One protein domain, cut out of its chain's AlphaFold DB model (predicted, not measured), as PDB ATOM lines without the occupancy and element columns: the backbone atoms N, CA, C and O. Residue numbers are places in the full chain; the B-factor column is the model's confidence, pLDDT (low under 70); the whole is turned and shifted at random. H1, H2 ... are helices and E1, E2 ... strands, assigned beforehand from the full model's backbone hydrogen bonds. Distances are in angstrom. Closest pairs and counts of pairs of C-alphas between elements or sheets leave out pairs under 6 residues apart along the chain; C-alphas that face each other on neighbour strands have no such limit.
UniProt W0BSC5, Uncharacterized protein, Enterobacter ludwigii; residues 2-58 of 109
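This is residues 2 to 58 of the 109 residues of an uncharacterized protein of Enterobacter ludwigii (UniProt W0BSC5). One long helix, H1, makes the longest axis, and at its far end sits a small hairpin of two short strands, E1 and E2, from which the short helix H2 and the tail of residues 53 to 58 fold back, leaving H1 and H2 apart. Residues 2 to 11 of H1 stick out as a free arm. The printed part has 57 residues with two named helices and two named strands, in the order H1, E1, E2, H2; the sheet, E1 - E2, is antiparallel and the class is mostly helix. The whole is only just loose, close to extended, with a radius of gyration of the C-alphas of 15.1 A and spans of 50 by 20 by 16 A.

H1, residues 2 to 27, is joined by a tight link to E1, residues 33 to 35; their closest C-alphas are those of Leu 27 and Val 34, 6.2 A apart. E1 and E2, residues 43 to 45, form a hairpin, antiparallel at 138 degrees between their directions. N 34 and O 44 are 2.7 A apart and N 44 and O 34 2.9 A, both within hydrogen-bond range. A tight link with 0 residues joins E2 to H2, residues 46 to 52. The closest C-alphas of E1 and H2 are those of Ala 33 and Leu 46, 5.1 A apart. H1 is apart from E2 and from H2. In H1 and H2 every O i to N i+4 pair is within hydrogen-bond range.

H1 begins at C-alpha 2, (-18.334, -24.722, -31.425), and measures 37.2 A to C-alpha 27, (10.509, -28.381, -8.219). E1 spans 6.7 A and E2 6.8 A. H2 spans 10.2 A, ending at C-alpha 52, (1.079, -37.565, -2.630).

The C-alphas farthest apart, those of Thr 2 and Asn 40, are 51.1 A apart. The printed part has no cut and no long link. Mean pLDDT of the printed part is 78.6; residues 2 to 3 and 28 to 41 are under 70.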
ATOM      1  N   THR A   2     -19.815 -24.684 -31.321       62.56
ATOM      2  CA  THR A   2     -18.334 -24.722 -31.425       62.56
ATOM      3  C   THR A   2     -17.607 -23.729 -30.505       62.56
ATOM      4  O   THR A   2     -16.594 -24.082 -29.912       62.56
ATOM      5  N   ILE A   3     -18.153 -22.519 -30.332       69.44
ATOM      6  CA  ILE A   3     -17.575 -21.470 -29.466       69.44
ATOM      7  C   ILE A   3     -17.531 -21.910 -27.992       69.44
ATOM      8  O   ILE A   3     -16.561 -21.638 -27.296       69.44
ATOM      9  N   ASP A   4     -18.553 -22.637 -27.537       81.88
ATOM     10  CA  ASP A   4     -18.650 -23.119 -26.154       81.88
ATOM     11  C   ASP A   4     -17.604 -24.213 -25.866       81.88
ATOM     12  O   ASP A   4     -16.881 -24.151 -24.877       81.88
ATOM     13  N   LYS A   5     -17.401 -25.146 -26.806       81.25
ATOM     14  CA  LYS A   5     -16.369 -26.194 -26.689       81.25
ATOM     15  C   LYS A   5     -14.948 -25.626 -26.697       81.25
ATOM     16  O   LYS A   5     -14.107 -26.059 -25.918       81.25
ATOM     17  N   GLN A   6     -14.684 -24.623 -27.536       85.62
ATOM     18  CA  GLN A   6     -13.390 -23.932 -27.545       85.62
ATOM     19  C   GLN A   6     -13.130 -23.184 -26.233       85.62
ATOM     20  O   GLN A   6     -12.010 -23.218 -25.728       85.62
ATOM     21  N   ALA A   7     -14.154 -22.544 -25.659       90.31
ATOM     22  CA  ALA A   7     -14.044 -21.891 -24.359       90.31
ATOM     23  C   ALA A   7     -13.770 -22.903 -23.231       90.31
ATOM     24  O   ALA A   7     -12.917 -22.646 -22.384       90.31
ATOM     25  N   GLN A   8     -14.424 -24.069 -23.252       91.62
ATOM     26  CA  GLN A   8     -14.200 -25.149 -22.284       91.62
ATOM     27  C   GLN A   8     -12.774 -25.710 -22.367       91.62
ATOM     28  O   GLN A   8     -12.093 -25.793 -21.347       91.62
ATOM     29  N   MET A   9     -12.271 -25.996 -23.572       93.50
ATOM     30  CA  MET A   9     -10.870 -26.399 -23.758       93.50
ATOM     31  C   MET A   9      -9.889 -25.307 -23.318       93.50
ATOM     32  O   MET A   9      -8.830 -25.599 -22.772       93.50
ATOM     33  N   ALA A  10     -10.199 -24.032 -23.567       92.94
ATOM     34  CA  ALA A  10      -9.351 -22.929 -23.126       92.94
ATOM     35  C   ALA A  10      -9.302 -22.827 -21.593       92.94
ATOM     36  O   ALA A  10      -8.227 -22.589 -21.040       92.94
ATOM     37  N   ALA A  11     -10.430 -23.046 -20.913       94.38
ATOM     38  CA  ALA A  11     -10.500 -23.093 -19.456       94.38
ATOM     39  C   ALA A  11      -9.712 -24.283 -18.882       94.38
ATOM     40  O   ALA A  11      -8.912 -24.097 -17.968       94.38
ATOM     41  N   GLU A  12      -9.863 -25.475 -19.464       95.75
ATOM     42  CA  GLU A  12      -9.087 -26.668 -19.098       95.75
ATOM     43  C   GLU A  12      -7.578 -26.436 -19.285       95.75
ATOM     44  O   GLU A  12      -6.787 -26.665 -18.372       95.75
ATOM     45  N   ASN A  13      -7.172 -25.858 -20.419       94.69
ATOM     46  CA  ASN A  13      -5.781 -25.482 -20.671       94.69
ATOM     47  C   ASN A  13      -5.249 -24.450 -19.666       94.69
ATOM     48  O   ASN A  13      -4.073 -24.497 -19.307       94.69
ATOM     49  N   ALA A  14      -6.077 -23.497 -19.232       95.81
ATOM     50  CA  ALA A  14      -5.692 -22.523 -18.216       95.81
ATOM     51  C   ALA A  14      -5.473 -23.195 -16.851       95.81
ATOM     52  O   ALA A  14      -4.482 -22.896 -16.187       95.81
ATOM     53  N   ALA A  15      -6.339 -24.140 -16.473       92.00
ATOM     54  CA  ALA A  15      -6.188 -24.921 -15.249       92.00
ATOM     55  C   ALA A  15      -4.911 -25.780 -15.277       92.00
ATOM     56  O   ALA A  15      -4.104 -25.701 -14.354       92.00
ATOM     57  N   LEU A  16      -4.661 -26.509 -16.373       93.75
ATOM     58  CA  LEU A  16      -3.436 -27.302 -16.547       93.75
ATOM     59  C   LEU A  16      -2.174 -26.434 -16.476       93.75
ATOM     60  O   LEU A  16      -1.212 -26.787 -15.798       93.75
ATOM     61  N   LYS A  17      -2.177 -25.266 -17.133       93.44
ATOM     62  CA  LYS A  17      -1.058 -24.310 -17.058       93.44
ATOM     63  C   LYS A  17      -0.818 -23.798 -15.643       93.44
ATOM     64  O   LYS A  17       0.342 -23.609 -15.278       93.44
ATOM     65  N   SER A  18      -1.878 -23.572 -14.866       92.62
ATOM     66  CA  SER A  18      -1.753 -23.179 -13.460       92.62
ATOM     67  C   SER A  18      -1.001 -24.248 -12.680       92.62
ATOM     68  O   SER A  18       0.037 -23.947 -12.102       92.62
ATOM     69  N   VAL A  19      -1.433 -25.511 -12.763       87.25
ATOM     70  CA  VAL A  19      -0.778 -26.568 -11.983       87.25
ATOM     71  C   VAL A  19       0.656 -26.831 -12.446       87.25
ATOM     72  O   VAL A  19       1.544 -27.024 -11.624       87.25
ATOM     73  N   ILE A  20       0.933 -26.763 -13.753       87.06
ATOM     74  CA  ILE A  20       2.314 -26.851 -14.261       87.06
ATOM     75  C   ILE A  20       3.184 -25.724 -13.688       87.06
ATOM     76  O   ILE A  20       4.366 -25.937 -13.418       87.06
ATOM     77  N   THR A  21       2.619 -24.530 -13.496       88.25
ATOM     78  CA  THR A  21       3.336 -23.404 -12.884       88.25
ATOM     79  C   THR A  21       3.632 -23.674 -11.410       88.25
ATOM     80  O   THR A  21       4.751 -23.412 -10.970       88.25
ATOM     81  N   ASP A  22       2.681 -24.255 -10.679       84.56
ATOM     82  CA  ASP A  22       2.855 -24.632  -9.272       84.56
ATOM     83  C   ASP A  22       3.939 -25.714  -9.127       84.56
ATOM     84  O   ASP A  22       4.905 -25.529  -8.387       84.56
ATOM     85  N   ILE A  23       3.868 -26.768  -9.949       81.62
ATOM     86  CA  ILE A  23       4.894 -27.818 -10.053       81.62
ATOM     87  C   ILE A  23       6.262 -27.204 -10.347       81.62
ATOM     88  O   ILE A  23       7.249 -27.510  -9.684       81.62
ATOM     89  N   HIS A  24       6.342 -26.321 -11.345       82.12
ATOM     90  CA  HIS A  24       7.593 -25.654 -11.673       82.12
ATOM     91  C   HIS A  24       8.127 -24.876 -10.466       82.12
ATOM     92  O   HIS A  24       9.300 -25.012 -10.141       82.12
ATOM     93  N   SER A  25       7.291 -24.108  -9.766       82.62
ATOM     94  CA  SER A  25       7.714 -23.358  -8.580       82.62
ATOM     95  C   SER A  25       8.222 -24.258  -7.450       82.62
ATOM     96  O   SER A  25       9.181 -23.887  -6.775       82.62
ATOM     97  N   GLU A  26       7.596 -25.413  -7.227       76.75
ATOM     98  CA  GLU A  26       7.978 -26.342  -6.157       76.75
ATOM     99  C   GLU A  26       9.216 -27.182  -6.493       76.75
ATOM    100  O   GLU A  26       9.971 -27.561  -5.598       76.75
ATOM    101  N   LEU A  27       9.446 -27.475  -7.775       75.44
ATOM    102  CA  LEU A  27      10.509 -28.381  -8.219       75.44
ATOM    103  C   LEU A  27      11.748 -27.669  -8.778       75.44
ATOM    104  O   LEU A  27      12.814 -28.283  -8.903       75.44
ATOM    105  N   TYR A  28      11.639 -26.389  -9.138       67.50
ATOM    106  CA  TYR A  28      12.728 -25.653  -9.773       67.50
ATOM    107  C   TYR A  28      13.971 -25.596  -8.875       67.50
ATOM    108  O   TYR A  28      13.945 -25.079  -7.763       67.50
ATOM    109  N   GLY A  29      15.091 -26.120  -9.379       65.75
ATOM    110  CA  GLY A  29      16.365 -26.154  -8.656       65.75
ATOM    111  C   GLY A  29      16.536 -27.324  -7.676       65.75
ATOM    112  O   GLY A  29      17.602 -27.425  -7.071       65.75
ATOM    113  N   HIS A  30      15.555 -28.227  -7.556       65.38
ATOM    114  CA  HIS A  30      15.612 -29.364  -6.627       65.38
ATOM    115  C   HIS A  30      16.106 -30.692  -7.261       65.38
ATOM    116  O   HIS A  30      16.549 -31.586  -6.545       65.38
ATOM    117  N   GLY A  31      16.179 -30.800  -8.598       60.41
ATOM    118  CA  GLY A  31      16.600 -32.025  -9.309       60.41
ATOM    119  C   GLY A  31      15.472 -33.065  -9.417       60.41
ATOM    120  O   GLY A  31      14.324 -32.749  -9.138       60.41
ATOM    121  N   PHE A  32      15.763 -34.320  -9.800       61.03
ATOM    122  CA  PHE A  32      14.770 -35.426  -9.838       61.03
ATOM    123  C   PHE A  32      14.219 -35.818  -8.453       61.03
ATOM    124  O   PHE A  32      13.508 -36.818  -8.319       61.03
ATOM    125  N   ALA A  33      14.581 -35.061  -7.418       62.59
ATOM    126  CA  ALA A  33      14.129 -35.275  -6.072       62.59
ATOM    127  C   ALA A  33      13.634 -33.968  -5.436       62.59
ATOM    128  O   ALA A  33      14.243 -32.918  -5.588       62.59
ATOM    129  N   VAL A  34      12.516 -34.036  -4.722       64.19
ATOM    130  CA  VAL A  34      11.816 -32.902  -4.117       64.19
ATOM    131  C   VAL A  34      12.236 -32.769  -2.659       64.19
ATOM    132  O   VAL A  34      12.316 -33.769  -1.941       64.19
ATOM    133  N   ALA A  35      12.507 -31.549  -2.194       63.47
ATOM    134  CA  ALA A  35      12.799 -31.310  -0.784       63.47
ATOM    135  C   ALA A  35      11.523 -31.507   0.056       63.47
ATOM    136  O   ALA A  35      10.556 -30.761  -0.068       63.47
ATOM    137  N   GLY A  36      11.511 -32.519   0.926       61.38
ATOM    138  CA  GLY A  36      10.376 -32.765   1.812       61.38
ATOM    139  C   GLY A  36      10.355 -31.790   2.992       61.38
ATOM    140  O   GLY A  36      11.226 -31.865   3.863       61.38
ATOM    141  N   TRP A  37       9.323 -30.945   3.085       59.19
ATOM    142  CA  TRP A  37       9.101 -30.030   4.220       59.19
ATOM    143  C   TRP A  37       9.003 -30.762   5.571       59.19
ATOM    144  O   TRP A  37       9.378 -30.220   6.607       59.19
ATOM    145  N   HIS A  38       8.585 -32.032   5.557       60.62
ATOM    146  CA  HIS A  38       8.495 -32.901   6.737       60.62
ATOM    147  C   HIS A  38       9.759 -33.739   7.015       60.62
ATOM    148  O   HIS A  38       9.777 -34.509   7.972       60.62
ATOM    149  N   LEU A  39      10.816 -33.611   6.205       58.16
ATOM    150  CA  LEU A  39      12.042 -34.421   6.304       58.16
ATOM    151  C   LEU A  39      13.312 -33.583   6.519       58.16
ATOM    152  O   LEU A  39      14.402 -34.016   6.149       58.16
ATOM    153  N   ASN A  40      13.202 -32.379   7.088       67.19
ATOM    154  CA  ASN A  40      14.346 -31.479   7.304       67.19
ATOM    155  C   ASN A  40      15.162 -31.205   6.018       67.19
ATOM    156  O   ASN A  40      16.384 -31.084   6.072       67.19
ATOM    157  N   GLY A  41      14.501 -31.140   4.855       67.31
ATOM    158  CA  GLY A  41      15.161 -30.879   3.571       67.31
ATOM    159  C   GLY A  41      15.773 -32.104   2.885       67.31
ATOM    160  O   GLY A  41      16.483 -31.938   1.895       67.31
ATOM    161  N   ALA A  42      15.507 -33.328   3.362       71.06
ATOM    162  CA  ALA A  42      15.894 -34.528   2.626       71.06
ATOM    163  C   ALA A  42      15.147 -34.629   1.283       71.06
ATOM    164  O   ALA A  42      13.965 -34.288   1.172       71.06
ATOM    165  N   LEU A  43      15.863 -35.121   0.276       70.00
ATOM    166  CA  LEU A  43      15.380 -35.324  -1.084       70.00
ATOM    167  C   LEU A  43      14.483 -36.576  -1.163       70.00
ATOM    168  O   LEU A  43      14.897 -37.654  -0.733       70.00
ATOM    169  N   LYS A  44      13.278 -36.451  -1.729       72.31
ATOM    170  CA  LYS A  44      12.374 -37.565  -2.089       72.31
ATOM    171  C   LYS A  44      12.295 -37.729  -3.609       72.31
ATOM    172  O   LYS A  44      12.321 -36.706  -4.273       72.31
ATOM    173  N   PRO A  45      12.132 -38.930  -4.186       76.25
ATOM    174  CA  PRO A  45      11.898 -39.085  -5.626       76.25
ATOM    175  C   PRO A  45      10.698 -38.264  -6.118       76.25
ATOM    176  O   PRO A  45       9.703 -38.141  -5.402       76.25
ATOM    177  N   LEU A  46      10.779 -37.742  -7.342       76.31
ATOM    178  CA  LEU A  46       9.698 -36.982  -7.978       76.31
ATOM    179  C   LEU A  46       8.364 -37.751  -8.024       76.31
ATOM    180  O   LEU A  46       7.315 -37.161  -7.785       76.31
ATOM    181  N   ASP A  47       8.409 -39.065  -8.251       76.94
ATOM    182  CA  ASP A  47       7.211 -39.916  -8.321       76.94
ATOM    183  C   ASP A  47       6.376 -39.852  -7.030       76.94
ATOM    184  O   ASP A  47       5.150 -39.815  -7.081       76.94
ATOM    185  N   SER A  48       7.026 -39.722  -5.867       79.00
ATOM    186  CA  SER A  48       6.332 -39.589  -4.581       79.00
ATOM    187  C   SER A  48       5.534 -38.291  -4.457       79.00
ATOM    188  O   SER A  48       4.551 -38.269  -3.727       79.00
ATOM    189  N   TRP A  49       5.935 -37.214  -5.145       79.25
ATOM    190  CA  TRP A  49       5.152 -35.974  -5.191       79.25
ATOM    191  C   TRP A  49       3.863 -36.209  -5.986       79.25
ATOM    192  O   TRP A  49       2.779 -35.910  -5.499       79.25
ATOM    193  N   PHE A  50       3.954 -36.830  -7.167       80.62
ATOM    194  CA  PHE A  50       2.769 -37.120  -7.981       80.62
ATOM    195  C   PHE A  50       1.777 -38.045  -7.262       80.62
ATOM    196  O   PHE A  50       0.574 -37.801  -7.327       80.62
ATOM    197  N   GLU A  51       2.260 -39.052  -6.530       83.00
ATOM    198  CA  GLU A  51       1.416 -39.917  -5.694       83.00
ATOM    199  C   GLU A  51       0.776 -39.156  -4.520       83.00
ATOM    200  O   GLU A  51      -0.425 -39.284  -4.287       83.00
ATOM    201  N   GLU A  52       1.551 -38.339  -3.793       82.62
ATOM    202  CA  GLU A  52       1.079 -37.565  -2.630       82.62
ATOM    203  C   GLU A  52      -0.031 -36.571  -3.008       82.62
ATOM    204  O   GLU A  52      -0.988 -36.393  -2.253       82.62
ATOM    205  N   TYR A  53       0.058 -35.983  -4.202       79.56
ATOM    206  CA  TYR A  53      -0.943 -35.056  -4.736       79.56
ATOM    207  C   TYR A  53      -1.985 -35.722  -5.646       79.56
ATOM    208  O   TYR A  53      -2.806 -35.020  -6.236       79.56
ATOM    209  N   ASN A  54      -1.979 -37.059  -5.748       82.69
ATOM    210  CA  ASN A  54      -2.887 -37.846  -6.589       82.69
ATOM    211  C   ASN A  54      -2.998 -37.280  -8.019       82.69
ATOM    212  O   ASN A  54      -4.090 -37.045  -8.547       82.69
ATOM    213  N   TRP A  55      -1.844 -36.990  -8.619       82.81
ATOM    214  CA  TRP A  55      -1.743 -36.352  -9.921       82.81
ATOM    215  C   TRP A  55      -2.093 -37.332 -11.045       82.81
ATOM    216  O   TRP A  55      -1.244 -38.051 -11.569       82.81
ATOM    217  N   GLU A  56      -3.358 -37.309 -11.443       82.88
ATOM    218  CA  GLU A  56      -3.885 -37.985 -12.627       82.88
ATOM    219  C   GLU A  56      -4.859 -37.020 -13.324       82.88
ATOM    220  O   GLU A  56      -6.067 -37.059 -13.080       82.88
ATOM    221  N   PRO A  57      -4.350 -36.044 -14.102       84.69
ATOM    222  CA  PRO A  57      -5.194 -35.000 -14.665       84.69
ATOM    223  C   PRO A  57      -6.097 -35.566 -15.767       84.69
ATOM    224  O   PRO A  57      -5.632 -35.931 -16.847       84.69
ATOM    225  N   GLU A  58      -7.402 -35.586 -15.512       90.06
ATOM    226  CA  GLU A  58      -8.411 -35.810 -16.548       90.06
ATOM    227  C   GLU A  58      -8.570 -34.569 -17.441       90.06
ATOM    228  O   GLU A  58      -8.352 -33.432 -17.013       90.06
TER     229      GLU A  58